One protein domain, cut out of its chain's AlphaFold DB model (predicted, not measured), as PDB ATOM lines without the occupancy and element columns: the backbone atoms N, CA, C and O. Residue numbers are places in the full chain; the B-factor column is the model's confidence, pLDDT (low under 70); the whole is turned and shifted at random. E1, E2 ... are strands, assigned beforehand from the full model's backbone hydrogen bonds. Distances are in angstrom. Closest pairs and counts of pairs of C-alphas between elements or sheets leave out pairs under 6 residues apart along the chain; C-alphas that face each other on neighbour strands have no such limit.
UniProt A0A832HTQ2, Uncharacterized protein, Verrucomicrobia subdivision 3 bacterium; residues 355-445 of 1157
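What this domain is: This is residues 355 to 445 of the 1157 residues of an uncharacterized protein of Verrucomicrobia subdivision 3 bacterium (UniProt A0A832HTQ2). A twisted sheet of three strands makes the core, and two of them, E1 and E3, run paired as a long ribbon that folds back on itself like a hook near residues 368 and 429. E2 runs beside the later part of E3, and the two long links, residues 373 to 390 and 401 to 424, reach toward opposite ends of the long axis. The printed part has 91 residues with no named helix and three named strands, E1, E2 and E3 along the chain; the sheet's order is E1, E3, E2, antiparallel throughout, and the class is all strand. The whole is compact, with a radius of gyration of the C-alphas of 13.8 A, and its spans of 40 by 26 by 19 A make it only just elongated.

How they stand to each other: The inner strand of the sheet is E3, residues 425 to 444, and its edge strands are E1, residues 355 to 372, and E2, residues 391 to 400. E1 and E3 are antiparallel, with 160 degrees between their directions. Their C-alphas 360 and 438 face each other at 4.4 A, and so do C-alphas 372 and 425 at 4.0 A, beyond the bends. N 357 and O 441, at 2.8 A, and N 428 and O 369, at 3.0 A, are within hydrogen-bond range. E3 and E2 are antiparallel at 153 degrees and form a hairpin with a long link. C-alphas 443 and 391 face each other at 4.3 A; N 397 and O 438, at 2.8 A, are within hydrogen-bond range. E1 and E2 are apart. Residues 397 to 398 of E2 also pair, antiparallel, with residues 414 to 415 of the link from E2 to E3.

Where its parts are: E3, the longest strand by residues with 20, is 22.9 A from first to last C-alpha and bends by 154 degrees at residue 429. E1 begins with C-alpha 355 at (204.080, 197.961, 106.749), bends by 149 degrees at residue 368, and is 22.5 A long between its end C-alphas. E2, with 10 residues, measures 27.3 A from C-alpha 391 to C-alpha 400. E3 ends with C-alpha 444 at (202.040, 200.264, 112.052).

The domain as a whole: The C-alphas of Thr 384 and Arg 408 are the two farthest apart, at 41.4 A. The first and last printed C-alphas, those of Gly 355 and Thr 445, are 5.7 A apart. Both links are long, with 18 residues between E1 and E2 and 24 between E2 and E3. The printed part has no cut. Its mean pLDDT is 95.1, and no printed residue is under 70.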
ATOM      1  N   GLY A 355     203.633 199.048 107.603       95.62
ATOM      2  CA  GLY A 355     204.080 197.961 106.749       95.62
ATOM      3  C   GLY A 355     202.908 197.124 106.245       95.62
ATOM      4  O   GLY A 355     201.852 197.047 106.882       95.62
ATOM      5  N   LEU A 356     203.112 196.468 105.105       97.00
ATOM      6  CA  LEU A 356     202.219 195.446 104.572       97.00
ATOM      7  C   LEU A 356     202.543 194.089 105.214       97.00
ATOM      8  O   LEU A 356     203.673 193.606 105.115       97.00
ATOM      9  N   TYR A 357     201.550 193.425 105.794       96.25
ATOM     10  CA  TYR A 357     201.669 192.105 106.423       96.25
ATOM     11  C   TYR A 357     200.741 191.100 105.743       96.25
ATOM     12  O   TYR A 357     199.710 191.478 105.189       96.25
ATOM     13  N   ALA A 358     201.109 189.817 105.778       96.94
ATOM     14  CA  ALA A 358     200.299 188.756 105.190       96.94
ATOM     15  C   ALA A 358     200.288 187.482 106.041       96.94
ATOM     16  O   ALA A 358     201.268 187.164 106.713       96.94
ATOM     17  N   SER A 359     199.185 186.742 105.975       97.31
ATOM     18  CA  SER A 359     199.062 185.363 106.447       97.31
ATOM     19  C   SER A 359     198.593 184.487 105.291       97.31
ATOM     20  O   SER A 359     197.839 184.944 104.433       97.31
ATOM     21  N   GLU A 360     199.030 183.230 105.259       97.19
ATOM     22  CA  GLU A 360     198.662 182.280 104.207       97.19
ATOM     23  C   GLU A 360     198.057 181.008 104.812       97.19
ATOM     24  O   GLU A 360     198.517 180.506 105.838       97.19
ATOM     25  N   ILE A 361     197.043 180.458 104.141       97.31
ATOM     26  CA  ILE A 361     196.593 179.074 104.319       97.31
ATOM     27  C   ILE A 361     196.616 178.356 102.973       97.31
ATOM     28  O   ILE A 361     196.567 178.986 101.919       97.31
ATOM     29  N   THR A 362     196.667 177.026 102.998       97.12
ATOM     30  CA  THR A 362     196.521 176.194 101.798       97.12
ATOM     31  C   THR A 362     195.249 175.363 101.894       97.12
ATOM     32  O   THR A 362     194.979 174.772 102.940       97.12
ATOM     33  N   VAL A 363     194.476 175.308 100.810       97.06
ATOM     34  CA  VAL A 363     193.213 174.566 100.732       97.06
ATOM     35  C   VAL A 363     193.147 173.777  99.425       97.06
ATOM     36  O   VAL A 363     193.358 174.329  98.347       97.06
ATOM     37  N   SER A 364     192.811 172.490  99.518       97.12
ATOM     38  CA  SER A 364     192.571 171.630  98.353       97.12
ATOM     39  C   SER A 364     191.084 171.599  98.008       97.12
ATOM     40  O   SER A 364     190.263 171.195  98.832       97.12
ATOM     41  N   GLY A 365     190.739 172.010  96.789       94.31
ATOM     42  CA  GLY A 365     189.393 171.910  96.237       94.31
ATOM     43  C   GLY A 365     189.197 170.699  95.308       94.31
ATOM     44  O   GLY A 365     190.163 170.017  94.951       94.31
ATOM     45  N   PRO A 366     187.956 170.438  94.856       96.12
ATOM     46  CA  PRO A 366     186.780 171.270  95.086       96.12
ATOM     47  C   PRO A 366     186.201 171.092  96.496       96.12
ATOM     48  O   PRO A 366     186.000 169.968  96.949       96.12
ATOM     49  N   THR A 367     185.922 172.191  97.199       96.94
ATOM     50  CA  THR A 367     185.303 172.165  98.538       96.94
ATOM     51  C   THR A 367     184.608 173.489  98.856       96.94
ATOM     52  O   THR A 367     184.919 174.512  98.251       96.94
ATOM     53  N   LYS A 368     183.682 173.494  99.820       95.56
ATOM     54  CA  LYS A 368     183.112 174.731 100.371       95.56
ATOM     55  C   LYS A 368     183.911 175.152 101.595       95.56
ATOM     56  O   LYS A 368     183.877 174.466 102.615       95.56
ATOM     57  N   LEU A 369     184.606 176.279 101.509       96.69
ATOM     58  CA  LEU A 369     185.360 176.843 102.621       96.69
ATOM     59  C   LEU A 369     184.484 177.830 103.402       96.69
ATOM     60  O   LEU A 369     183.901 178.733 102.810       96.69
ATOM     61  N   SER A 370     184.416 177.676 104.726       96.75
ATOM     62  CA  SER A 370     183.919 178.691 105.666       96.75
ATOM     63  C   SER A 370     184.823 178.690 106.894       96.75
ATOM     64  O   SER A 370     184.635 177.905 107.826       96.75
ATOM     65  N   GLN A 371     185.855 179.528 106.881       95.88
ATOM     66  CA  GLN A 371     186.913 179.502 107.888       95.88
ATOM     67  C   GLN A 371     187.328 180.918 108.284       95.88
ATOM     68  O   GLN A 371     187.420 181.805 107.442       95.88
ATOM     69  N   LEU A 372     187.606 181.111 109.576       96.19
ATOM     70  CA  LEU A 372     188.288 182.306 110.065       96.19
ATOM     71  C   LEU A 372     189.729 182.303 109.546       96.19
ATOM     72  O   LEU A 372     190.499 181.397 109.881       96.19
ATOM     73  N   LEU A 373     190.089 183.284 108.718       96.81
ATOM     74  CA  LEU A 373     191.454 183.383 108.212       96.81
ATOM     75  C   LEU A 373     192.403 183.820 109.333       96.81
ATOM     76  O   LEU A 373     192.047 184.710 110.113       96.81
ATOM     77  N   PRO A 374     193.617 183.239 109.412       95.88
ATOM     78  CA  PRO A 374     194.605 183.667 110.391       95.88
ATOM     79  C   PRO A 374     194.895 185.157 110.224       95.88
ATOM     80  O   PRO A 374     194.996 185.663 109.106       95.88
ATOM     81  N   PHE A 375     195.028 185.867 111.337       95.12
ATOM     82  CA  PHE A 375     195.476 187.252 111.301       95.12
ATOM     83  C   PHE A 375     196.993 187.286 111.023       95.12
ATOM     84  O   PHE A 375     197.710 186.473 111.615       95.12
ATOM     85  N   PRO A 376     197.496 188.158 110.127       94.44
ATOM     86  CA  PRO A 376     198.932 188.301 109.880       94.44
ATOM     87  C   PRO A 376     199.723 188.635 111.146       94.44
ATOM     88  O   PRO A 376     199.294 189.470 111.941       94.44
ATOM     89  N   ASP A 377     200.886 188.009 111.331       91.06
ATOM     90  CA  ASP A 377     201.777 188.400 112.423       91.06
ATOM     91  C   ASP A 377     202.475 189.721 112.081       91.06
ATOM     92  O   ASP A 377     202.969 189.915 110.966       91.06
ATOM     93  N   CYS A 378     202.483 190.645 113.036       88.88
ATOM     94  CA  CYS A 378     203.089 191.961 112.891       88.88
ATOM     95  C   CYS A 378     203.578 192.488 114.244       88.88
ATOM     96  O   CYS A 378     202.973 192.222 115.289       88.88
ATOM     97  N   SER A 379     204.628 193.307 114.202       84.56
ATOM     98  CA  SER A 379     205.296 193.897 115.373       84.56
ATOM     99  C   SER A 379     204.542 195.072 116.014       84.56
ATOM    100  O   SER A 379     205.006 195.648 116.996       84.56
ATOM    101  N   ALA A 380     203.373 195.429 115.478       89.25
ATOM    102  CA  ALA A 380     202.549 196.531 115.956       89.25
ATOM    103  C   ALA A 380     202.156 196.375 117.442       89.25
ATOM    104  O   ALA A 380     201.895 195.254 117.891       89.25
ATOM    105  N   PRO A 381     202.002 197.477 118.203       86.62
ATOM    106  CA  PRO A 381     201.412 197.440 119.535       86.62
ATOM    107  C   PRO A 381     200.026 196.787 119.500       86.62
ATOM    108  O   PRO A 381     199.175 197.172 118.694       86.62
ATOM    109  N   LYS A 382     199.802 195.805 120.379       90.75
ATOM    110  CA  LYS A 382     198.568 195.009 120.443       90.75
ATOM    111  C   LYS A 382     197.661 195.481 121.581       90.75
ATOM    112  O   LYS A 382     198.137 195.867 122.647       90.75
ATOM    113  N   GLY A 383     196.352 195.441 121.352       88.69
ATOM    114  CA  GLY A 383     195.335 195.638 122.382       88.69
ATOM    115  C   GLY A 383     195.123 194.387 123.241       88.69
ATOM    116  O   GLY A 383     195.754 193.347 123.047       88.69
ATOM    117  N   THR A 384     194.174 194.455 124.175       90.31
ATOM    118  CA  THR A 384     193.816 193.330 125.062       90.31
ATOM    119  C   THR A 384     193.237 192.120 124.323       90.31
ATOM    120  O   THR A 384     193.273 191.010 124.844       90.31
ATOM    121  N   ASN A 385     192.733 192.316 123.101       87.00
ATOM    122  CA  ASN A 385     192.248 191.260 122.209       87.00
ATOM    123  C   ASN A 385     193.367 190.579 121.394       87.00
ATOM    124  O   ASN A 385     193.072 189.710 120.577       87.00
ATOM    125  N   GLY A 386     194.630 190.984 121.571       87.69
ATOM    126  CA  GLY A 386     195.778 190.445 120.836       87.69
ATOM    127  C   GLY A 386     195.918 190.945 119.393       87.69
ATOM    128  O   GLY A 386     196.879 190.563 118.724       87.69
ATOM    129  N   LEU A 387     195.013 191.806 118.916       90.75
ATOM    130  CA  LEU A 387     195.102 192.449 117.603       90.75
ATOM    131  C   LEU A 387     195.854 193.783 117.696       90.75
ATOM    132  O   LEU A 387     195.871 194.393 118.770       90.75
ATOM    133  N   PRO A 388     196.447 194.275 116.593       93.75
ATOM    134  CA  PRO A 388     197.044 195.605 116.553       93.75
ATOM    135  C   PRO A 388     196.059 196.693 116.984       93.75
ATOM    136  O   PRO A 388     194.885 196.655 116.614       93.75
ATOM    137  N   LEU A 389     196.550 197.705 117.707       93.56
ATOM    138  CA  LEU A 389     195.769 198.902 118.051       93.56
ATOM    139  C   LEU A 389     195.262 199.644 116.806       93.56
ATOM    140  O   LEU A 389     194.273 200.369 116.880       93.56
ATOM    141  N   TYR A 390     195.941 199.464 115.672       94.44
ATOM    142  CA  TYR A 390     195.540 199.998 114.384       94.44
ATOM    143  C   TYR A 390     195.924 199.042 113.257       94.44
ATOM    144  O   TYR A 390     197.096 198.699 113.139       94.44
ATOM    145  N   TYR A 391     194.961 198.652 112.422       95.25
ATOM    146  CA  TYR A 391     195.205 197.951 111.162       95.25
ATOM    147  C   TYR A 391     194.075 198.224 110.161       95.25
ATOM    148  O   TYR A 391     192.972 198.619 110.549       95.25
ATOM    149  N   LYS A 392     194.336 197.978 108.874       95.25
ATOM    150  CA  LYS A 392     193.329 197.964 107.805       95.25
ATOM    151  C   LYS A 392     193.506 196.743 106.909       95.25
ATOM    152  O   LYS A 392     194.631 196.362 106.594       95.25
ATOM    153  N   GLU A 393     192.389 196.158 106.484       95.56
ATOM    154  CA  GLU A 393     192.382 195.137 105.434       95.56
ATOM    155  C   GLU A 393     192.793 195.760 104.098       95.56
ATOM    156  O   GLU A 393     192.331 196.848 103.758       95.56
ATOM    157  N   ILE A 394     193.649 195.061 103.350       96.94
ATOM    158  CA  ILE A 394     194.060 195.463 101.998       96.94
ATOM    159  C   ILE A 394     193.414 194.543 100.969       96.94
ATOM    160  O   ILE A 394     192.702 195.011 100.085       96.94
ATOM    161  N   ALA A 395     193.653 193.233 101.081       97.75
ATOM    162  CA  ALA A 395     193.104 192.257 100.148       97.75
ATOM    163  C   ALA A 395     193.104 190.839 100.725       97.75
ATOM    164  O   ALA A 395     193.984 190.470 101.500       97.75
ATOM    165  N   VAL A 396     192.177 190.004 100.265       98.44
ATOM    166  CA  VAL A 396     192.265 188.543 100.375       98.44
ATOM    167  C   VAL A 396     192.440 187.990  98.970       98.44
ATOM    168  O   VAL A 396     191.580 188.203  98.122       98.44
ATOM    169  N   LEU A 397     193.547 187.303  98.704       98.56
ATOM    170  CA  LEU A 397     193.893 186.793  97.378       98.56
ATOM    171  C   LEU A 397     194.013 185.274  97.405       98.56
ATOM    172  O   LEU A 397     194.566 184.722  98.350       98.56
ATOM    173  N   ALA A 398     193.552 184.603  96.356       98.00
ATOM    174  CA  ALA A 398     193.790 183.182  96.143       98.00
ATOM    175  C   ALA A 398     194.546 182.934  94.839       98.00
ATOM    176  O   ALA A 398     194.255 183.557  93.823       98.00
ATOM    177  N   PHE A 399     195.499 182.010  94.854       97.31
ATOM    178  CA  PHE A 399     196.242 181.595  93.664       97.31
ATOM    179  C   PHE A 399     196.655 180.118  93.766       97.31
ATOM    180  O   PHE A 399     196.787 179.596  94.878       97.31
ATOM    181  N   PRO A 400     196.848 179.411  92.637       95.69
ATOM    182  CA  PRO A 400     197.259 178.013  92.656       95.69
ATOM    183  C   PRO A 400     198.586 177.814  93.393       95.69
ATOM    184  O   PRO A 400     199.543 178.562  93.190       95.69
ATOM    185  N   GLN A 401     198.656 176.780  94.229       95.25
ATOM    186  CA  GLN A 401     199.880 176.408  94.925       95.25
ATOM    187  C   GLN A 401     200.890 175.795  93.947       95.25
ATOM    188  O   GLN A 401     200.557 174.915  93.152       95.25
ATOM    189  N   SER A 402     202.150 176.207  94.066       94.31
ATOM    190  CA  SER A 402     203.291 175.634  93.352       94.31
ATOM    191  C   SER A 402     204.460 175.405  94.311       94.31
ATOM    192  O   SER A 402     204.610 176.106  95.312       94.31
ATOM    193  N   ALA A 403     205.291 174.398  94.022       90.06
ATOM    194  CA  ALA A 403     206.415 174.024  94.887       90.06
ATOM    195  C   ALA A 403     207.533 175.082  94.922       90.06
ATOM    196  O   ALA A 403     208.303 175.139  95.877       90.06
ATOM    197  N   ASP A 404     207.626 175.919  93.888       92.38
ATOM    198  CA  ASP A 404     208.664 176.932  93.700       92.38
ATOM    199  C   ASP A 404     208.153 178.372  93.895       92.38
ATOM    200  O   ASP A 404     208.850 179.323  93.530       92.38
ATOM    201  N   ASN A 405     206.954 178.535  94.474       92.81
ATOM    202  CA  ASN A 405     206.272 179.820  94.686       92.81
ATOM    203  C   ASN A 405     206.018 180.627  93.393       92.81
ATOM    204  O   ASN A 405     205.889 181.856  93.438       92.81
ATOM    205  N   THR A 406     205.934 179.953  92.243       96.38
ATOM    206  CA  THR A 406     205.610 180.563  90.949       96.38
ATOM    207  C   THR A 406     204.100 180.618  90.708       96.38
ATOM    208  O   THR A 406     203.414 179.597  90.758       96.38
ATOM    209  N   ILE A 407     203.591 181.804  90.381       96.50
ATOM    210  CA  ILE A 407     202.240 182.057  89.874       96.50
ATOM    211  C   ILE A 407     202.321 182.122  88.345       96.50
ATOM    212  O   ILE A 407     203.194 182.789  87.791       96.50
ATOM    213  N   ARG A 408     201.431 181.414  87.641       92.81
ATOM    214  CA  ARG A 408     201.489 181.304  86.173       92.81
ATOM    215  C   ARG A 408     201.411 182.669  85.483       92.81
ATOM    216  O   ARG A 408     202.273 182.999  84.678       92.81
ATOM    217  N   ASP A 409     200.376 183.431  85.804       92.88
ATOM    218  CA  ASP A 409     200.096 184.767  85.292       92.88
ATOM    219  C   ASP A 409     199.135 185.480  86.256       92.88
ATOM    220  O   ASP A 409     198.669 184.902  87.240       92.88
ATOM    221  N   THR A 410     198.855 186.751  85.994       92.19
ATOM    222  CA  THR A 410     197.994 187.581  86.848       92.19
ATOM    223  C   THR A 410     196.537 187.130  86.849       92.19
ATOM    224  O   THR A 410     195.854 187.327  87.850       92.19
ATOM    225  N   ALA A 411     196.062 186.467  85.789       93.50
ATOM    226  CA  ALA A 411     194.701 185.934  85.722       93.50
ATOM    227  C   ALA A 411     194.492 184.730  86.660       93.50
ATOM    228  O   ALA A 411     193.356 184.411  87.009       93.50
ATOM    229  N   ALA A 412     195.573 184.080  87.100       93.56
ATOM    230  CA  ALA A 412     195.527 183.028  88.114       93.56
ATOM    231  C   ALA A 412     195.318 183.558  89.548       93.56
ATOM    232  O   ALA A 412     195.101 182.753  90.456       93.56
ATOM    233  N   VAL A 413     195.391 184.877  89.769       97.31
ATOM    234  CA  VAL A 413     195.161 185.507  91.075       97.31
ATOM    235  C   VAL A 413     193.701 185.946  91.185       97.31
ATOM    236  O   VAL A 413     193.233 186.811  90.449       97.31
ATOM    237  N   ILE A 414     192.974 185.357  92.129       97.62
ATOM    238  CA  ILE A 414     191.562 185.632  92.393       97.62
ATOM    239  C   ILE A 414     191.463 186.545  93.612       97.62
ATOM    240  O   ILE A 414     191.934 186.196  94.692       97.62
ATOM    241  N   ASN A 415     190.815 187.698  93.460       97.94
ATOM    242  CA  ASN A 415     190.500 188.570  94.586       97.94
ATOM    243  C   ASN A 415     189.235 188.064  95.303       97.94
ATOM    244  O   ASN A 415     188.159 188.022  94.714       97.94
ATOM    245  N   LEU A 416     189.385 187.667  96.565       98.12
ATOM    246  CA  LEU A 416     188.342 187.146  97.453       98.12
ATOM    247  C   LEU A 416     187.962 188.132  98.566       98.12
ATOM    248  O   LEU A 416     187.314 187.745  99.538       98.12
ATOM    249  N   SER A 417     188.378 189.397  98.471       97.25
ATOM    250  CA  SER A 417     188.156 190.383  99.538       97.25
ATOM    251  C   SER A 417     186.669 190.598  99.838       97.25
ATOM    252  O   SER A 417     186.297 190.770 100.992       97.25
ATOM    253  N   ASP A 418     185.801 190.508  98.825       97.38
ATOM    254  CA  ASP A 418     184.340 190.611  98.962       97.38
ATOM    255  C   ASP A 418     183.689 189.356  99.583       97.38
ATOM    256  O   ASP A 418     182.494 189.359  99.888       97.38
ATOM    257  N   LYS A 419     184.456 188.271  99.750       97.38
ATOM    258  CA  LYS A 419     184.022 186.995 100.338       97.38
ATOM    259  C   LYS A 419     184.408 186.837 101.808       97.38
ATOM    260  O   LYS A 419     184.012 185.843 102.427       97.38
ATOM    261  N   MET A 420     185.185 187.770 102.355       97.44
ATOM    262  CA  MET A 420     185.534 187.811 103.772       97.44
ATOM    263  C   MET A 420     184.611 188.783 104.508       97.44
ATOM    264  O   MET A 420     184.434 189.925 104.088       97.44
ATOM    265  N   ASP A 421     184.010 188.332 105.607       95.19
ATOM    266  CA  ASP A 421     183.204 189.201 106.462       95.19
ATOM    267  C   ASP A 421     184.065 190.069 107.402       95.19
ATOM    268  O   ASP A 421     185.293 189.983 107.437       95.19
ATOM    269  N   ARG A 422     183.403 190.934 108.182       91.06
ATOM    270  CA  ARG A 422     184.065 191.865 109.113       91.06
ATOM    271  C   ARG A 422     184.785 191.172 110.270       91.06
ATOM    272  O   ARG A 422     185.669 191.783 110.861       91.06
ATOM    273  N   ASP A 423     184.421 189.930 110.574       90.06
ATOM    274  CA  ASP A 423     185.066 189.133 111.617       90.06
ATOM    275  C   ASP A 423     186.280 188.362 111.063       90.06
ATOM    276  O   ASP A 423     186.994 187.699 111.813       90.06
ATOM    277  N   GLY A 424     186.555 188.467 109.756       93.69
ATOM    278  CA  GLY A 424     187.673 187.814 109.078       93.69
ATOM    279  C   GLY A 424     187.372 186.389 108.610       93.69
ATOM    280  O   GLY A 424     188.299 185.633 108.297       93.69
ATOM    281  N   ARG A 425     186.100 185.973 108.588       97.12
ATOM    282  CA  ARG A 425     185.697 184.658 108.081       97.12
ATOM    283  C   ARG A 425     185.486 184.721 106.573       97.12
ATOM    284  O   ARG A 425     184.647 185.461 106.071       97.12
ATOM    285  N   LEU A 426     186.237 183.891 105.853       98.12
ATOM    286  CA  LEU A 426     186.133 183.722 104.409       98.12
ATOM    287  C   LEU A 426     185.124 182.624 104.077       98.12
ATOM    288  O   LEU A 426     185.255 181.503 104.578       98.12
ATOM    289  N   THR A 427     184.171 182.929 103.193       97.88
ATOM    290  CA  THR A 427     183.252 181.939 102.612       97.88
ATOM    291  C   THR A 427     183.444 181.846 101.100       97.88
ATOM    292  O   THR A 427     183.113 182.782 100.377       97.88
ATOM    293  N   TRP A 428     183.964 180.720 100.604       97.88
ATOM    294  CA  TRP A 428     184.311 180.557  99.187       97.88
ATOM    295  C   TRP A 428     184.103 179.118  98.687       97.88
ATOM    296  O   TRP A 428     184.498 178.158  99.349       97.88
ATOM    297  N   ASP A 429     183.496 178.965  97.505       97.25
ATOM    298  CA  ASP A 429     183.433 177.692  96.778       97.25
ATOM    299  C   ASP A 429     184.769 177.478  96.042       97.25
ATOM    300  O   ASP A 429     184.994 178.014  94.955       97.25
ATOM    301  N   VAL A 430     185.677 176.722  96.664       97.06
ATOM    302  CA  VAL A 430     187.047 176.504  96.181       97.06
ATOM    303  C   VAL A 430     187.015 175.618  94.929       97.06
ATOM    304  O   VAL A 430     186.502 174.496  95.010       97.06
ATOM    305  N   PRO A 431     187.569 176.051  93.780       96.88
ATOM    306  CA  PRO A 431     187.657 175.229  92.572       96.88
ATOM    307  C   PRO A 431     188.606 174.026  92.729       96.88
ATOM    308  O   PRO A 431     189.459 174.032  93.619       96.88
ATOM    309  N   PRO A 432     188.535 173.008  91.848       96.81
ATOM    310  CA  PRO A 432     189.505 171.912  91.828       96.81
ATOM    311  C   PRO A 432     190.964 172.394  91.783       96.81
ATOM    312  O   PRO A 432     191.294 173.291  91.008       96.81
ATOM    313  N   GLY A 433     191.833 171.775  92.589       94.88
ATOM    314  CA  GLY A 433     193.259 172.115  92.691       94.88
ATOM    315  C   GLY A 433     193.691 172.482  94.113       94.88
ATOM    316  O   GLY A 433     192.861 172.559  95.015       94.88
ATOM    317  N   SER A 434     194.994 172.690  94.318       96.62
ATOM    318  CA  SER A 434     195.526 173.224  95.579       96.62
ATOM    319  C   SER A 434     195.696 174.734  95.466       96.62
ATOM    320  O   SER A 434     196.307 175.212  94.508       96.62
ATOM    321  N   TRP A 435     195.159 175.477  96.428       97.50
ATOM    322  CA  TRP A 435     195.119 176.936  96.432       97.50
ATOM    323  C   TRP A 435     195.800 177.490  97.674       97.50
ATOM    324  O   TRP A 435     195.524 177.042  98.785       97.50
ATOM    325  N   VAL A 436     196.644 178.501  97.490       97.81
ATOM    326  CA  VAL A 436     197.089 179.385  98.569       97.81
ATOM    327  C   VAL A 436     196.076 180.515  98.684       97.81
ATOM    328  O   VAL A 436     195.735 181.129  97.677       97.81
ATOM    329  N   ILE A 437     195.600 180.784  99.898       98.25
ATOM    330  CA  ILE A 437     194.754 181.934 100.224       98.25
ATOM    331  C   ILE A 437     195.561 182.834 101.156       98.25
ATOM    332  O   ILE A 437     195.919 182.412 102.257       98.25
ATOM    333  N   ALA A 438     195.844 184.053 100.712       98.06
ATOM    334  CA  ALA A 438     196.648 185.044 101.409       98.06
ATOM    335  C   ALA A 438     195.783 186.234 101.856       98.06
ATOM    336  O   ALA A 438     195.125 186.864 101.026       98.06
ATOM    337  N   ARG A 439     195.789 186.559 103.153       98.06
ATOM    338  CA  ARG A 439     195.141 187.758 103.718       98.06
ATOM    339  C   ARG A 439     196.192 188.835 103.945       98.06
ATOM    340  O   ARG A 439     197.104 188.626 104.739       98.06
ATOM    341  N   PHE A 440     196.046 189.973 103.278       97.88
ATOM    342  CA  PHE A 440     196.928 191.131 103.364       97.88
ATOM    343  C   PHE A 440     196.292 192.240 104.200       97.88
ATOM    344  O   PHE A 440     195.165 192.660 103.929       97.88
ATOM    345  N   ILE A 441     197.051 192.759 105.164       96.56
ATOM    346  CA  ILE A 441     196.670 193.902 106.000       96.56
ATOM    347  C   ILE A 441     197.804 194.925 106.039       96.56
ATOM    348  O   ILE A 441     198.968 194.576 105.856       96.56
ATOM    349  N   THR A 442     197.473 196.182 106.317       96.38
ATOM    350  CA  THR A 442     198.454 197.201 106.709       96.38
ATOM    351  C   THR A 442     198.299 197.514 108.189       96.38
ATOM    352  O   THR A 442     197.181 197.604 108.697       96.38
ATOM    353  N   SER A 443     199.414 197.684 108.889       95.75
ATOM    354  CA  SER A 443     199.462 198.059 110.305       95.75
ATOM    355  C   SER A 443     200.737 198.855 110.569       95.75
ATOM    356  O   SER A 443     201.668 198.801 109.766       95.75
ATOM    357  N   ASN A 444     200.798 199.591 111.681       93.12
ATOM    358  CA  ASN A 444     202.040 200.264 112.052       93.12
ATOM    359  C   ASN A 444     203.164 199.252 112.337       93.12
ATOM    360  O   ASN A 444     202.892 198.150 112.817       93.12
ATOM    361  N   THR A 445     204.409 199.628 112.058       93.19
ATOM    362  CA  THR A 445     205.590 198.764 112.215       93.19
ATOM    363  C   THR A 445     205.964 198.528 113.677       93.19
ATOM    364  O   THR A 445     206.709 197.602 113.983       93.19
TER     365      THR A 445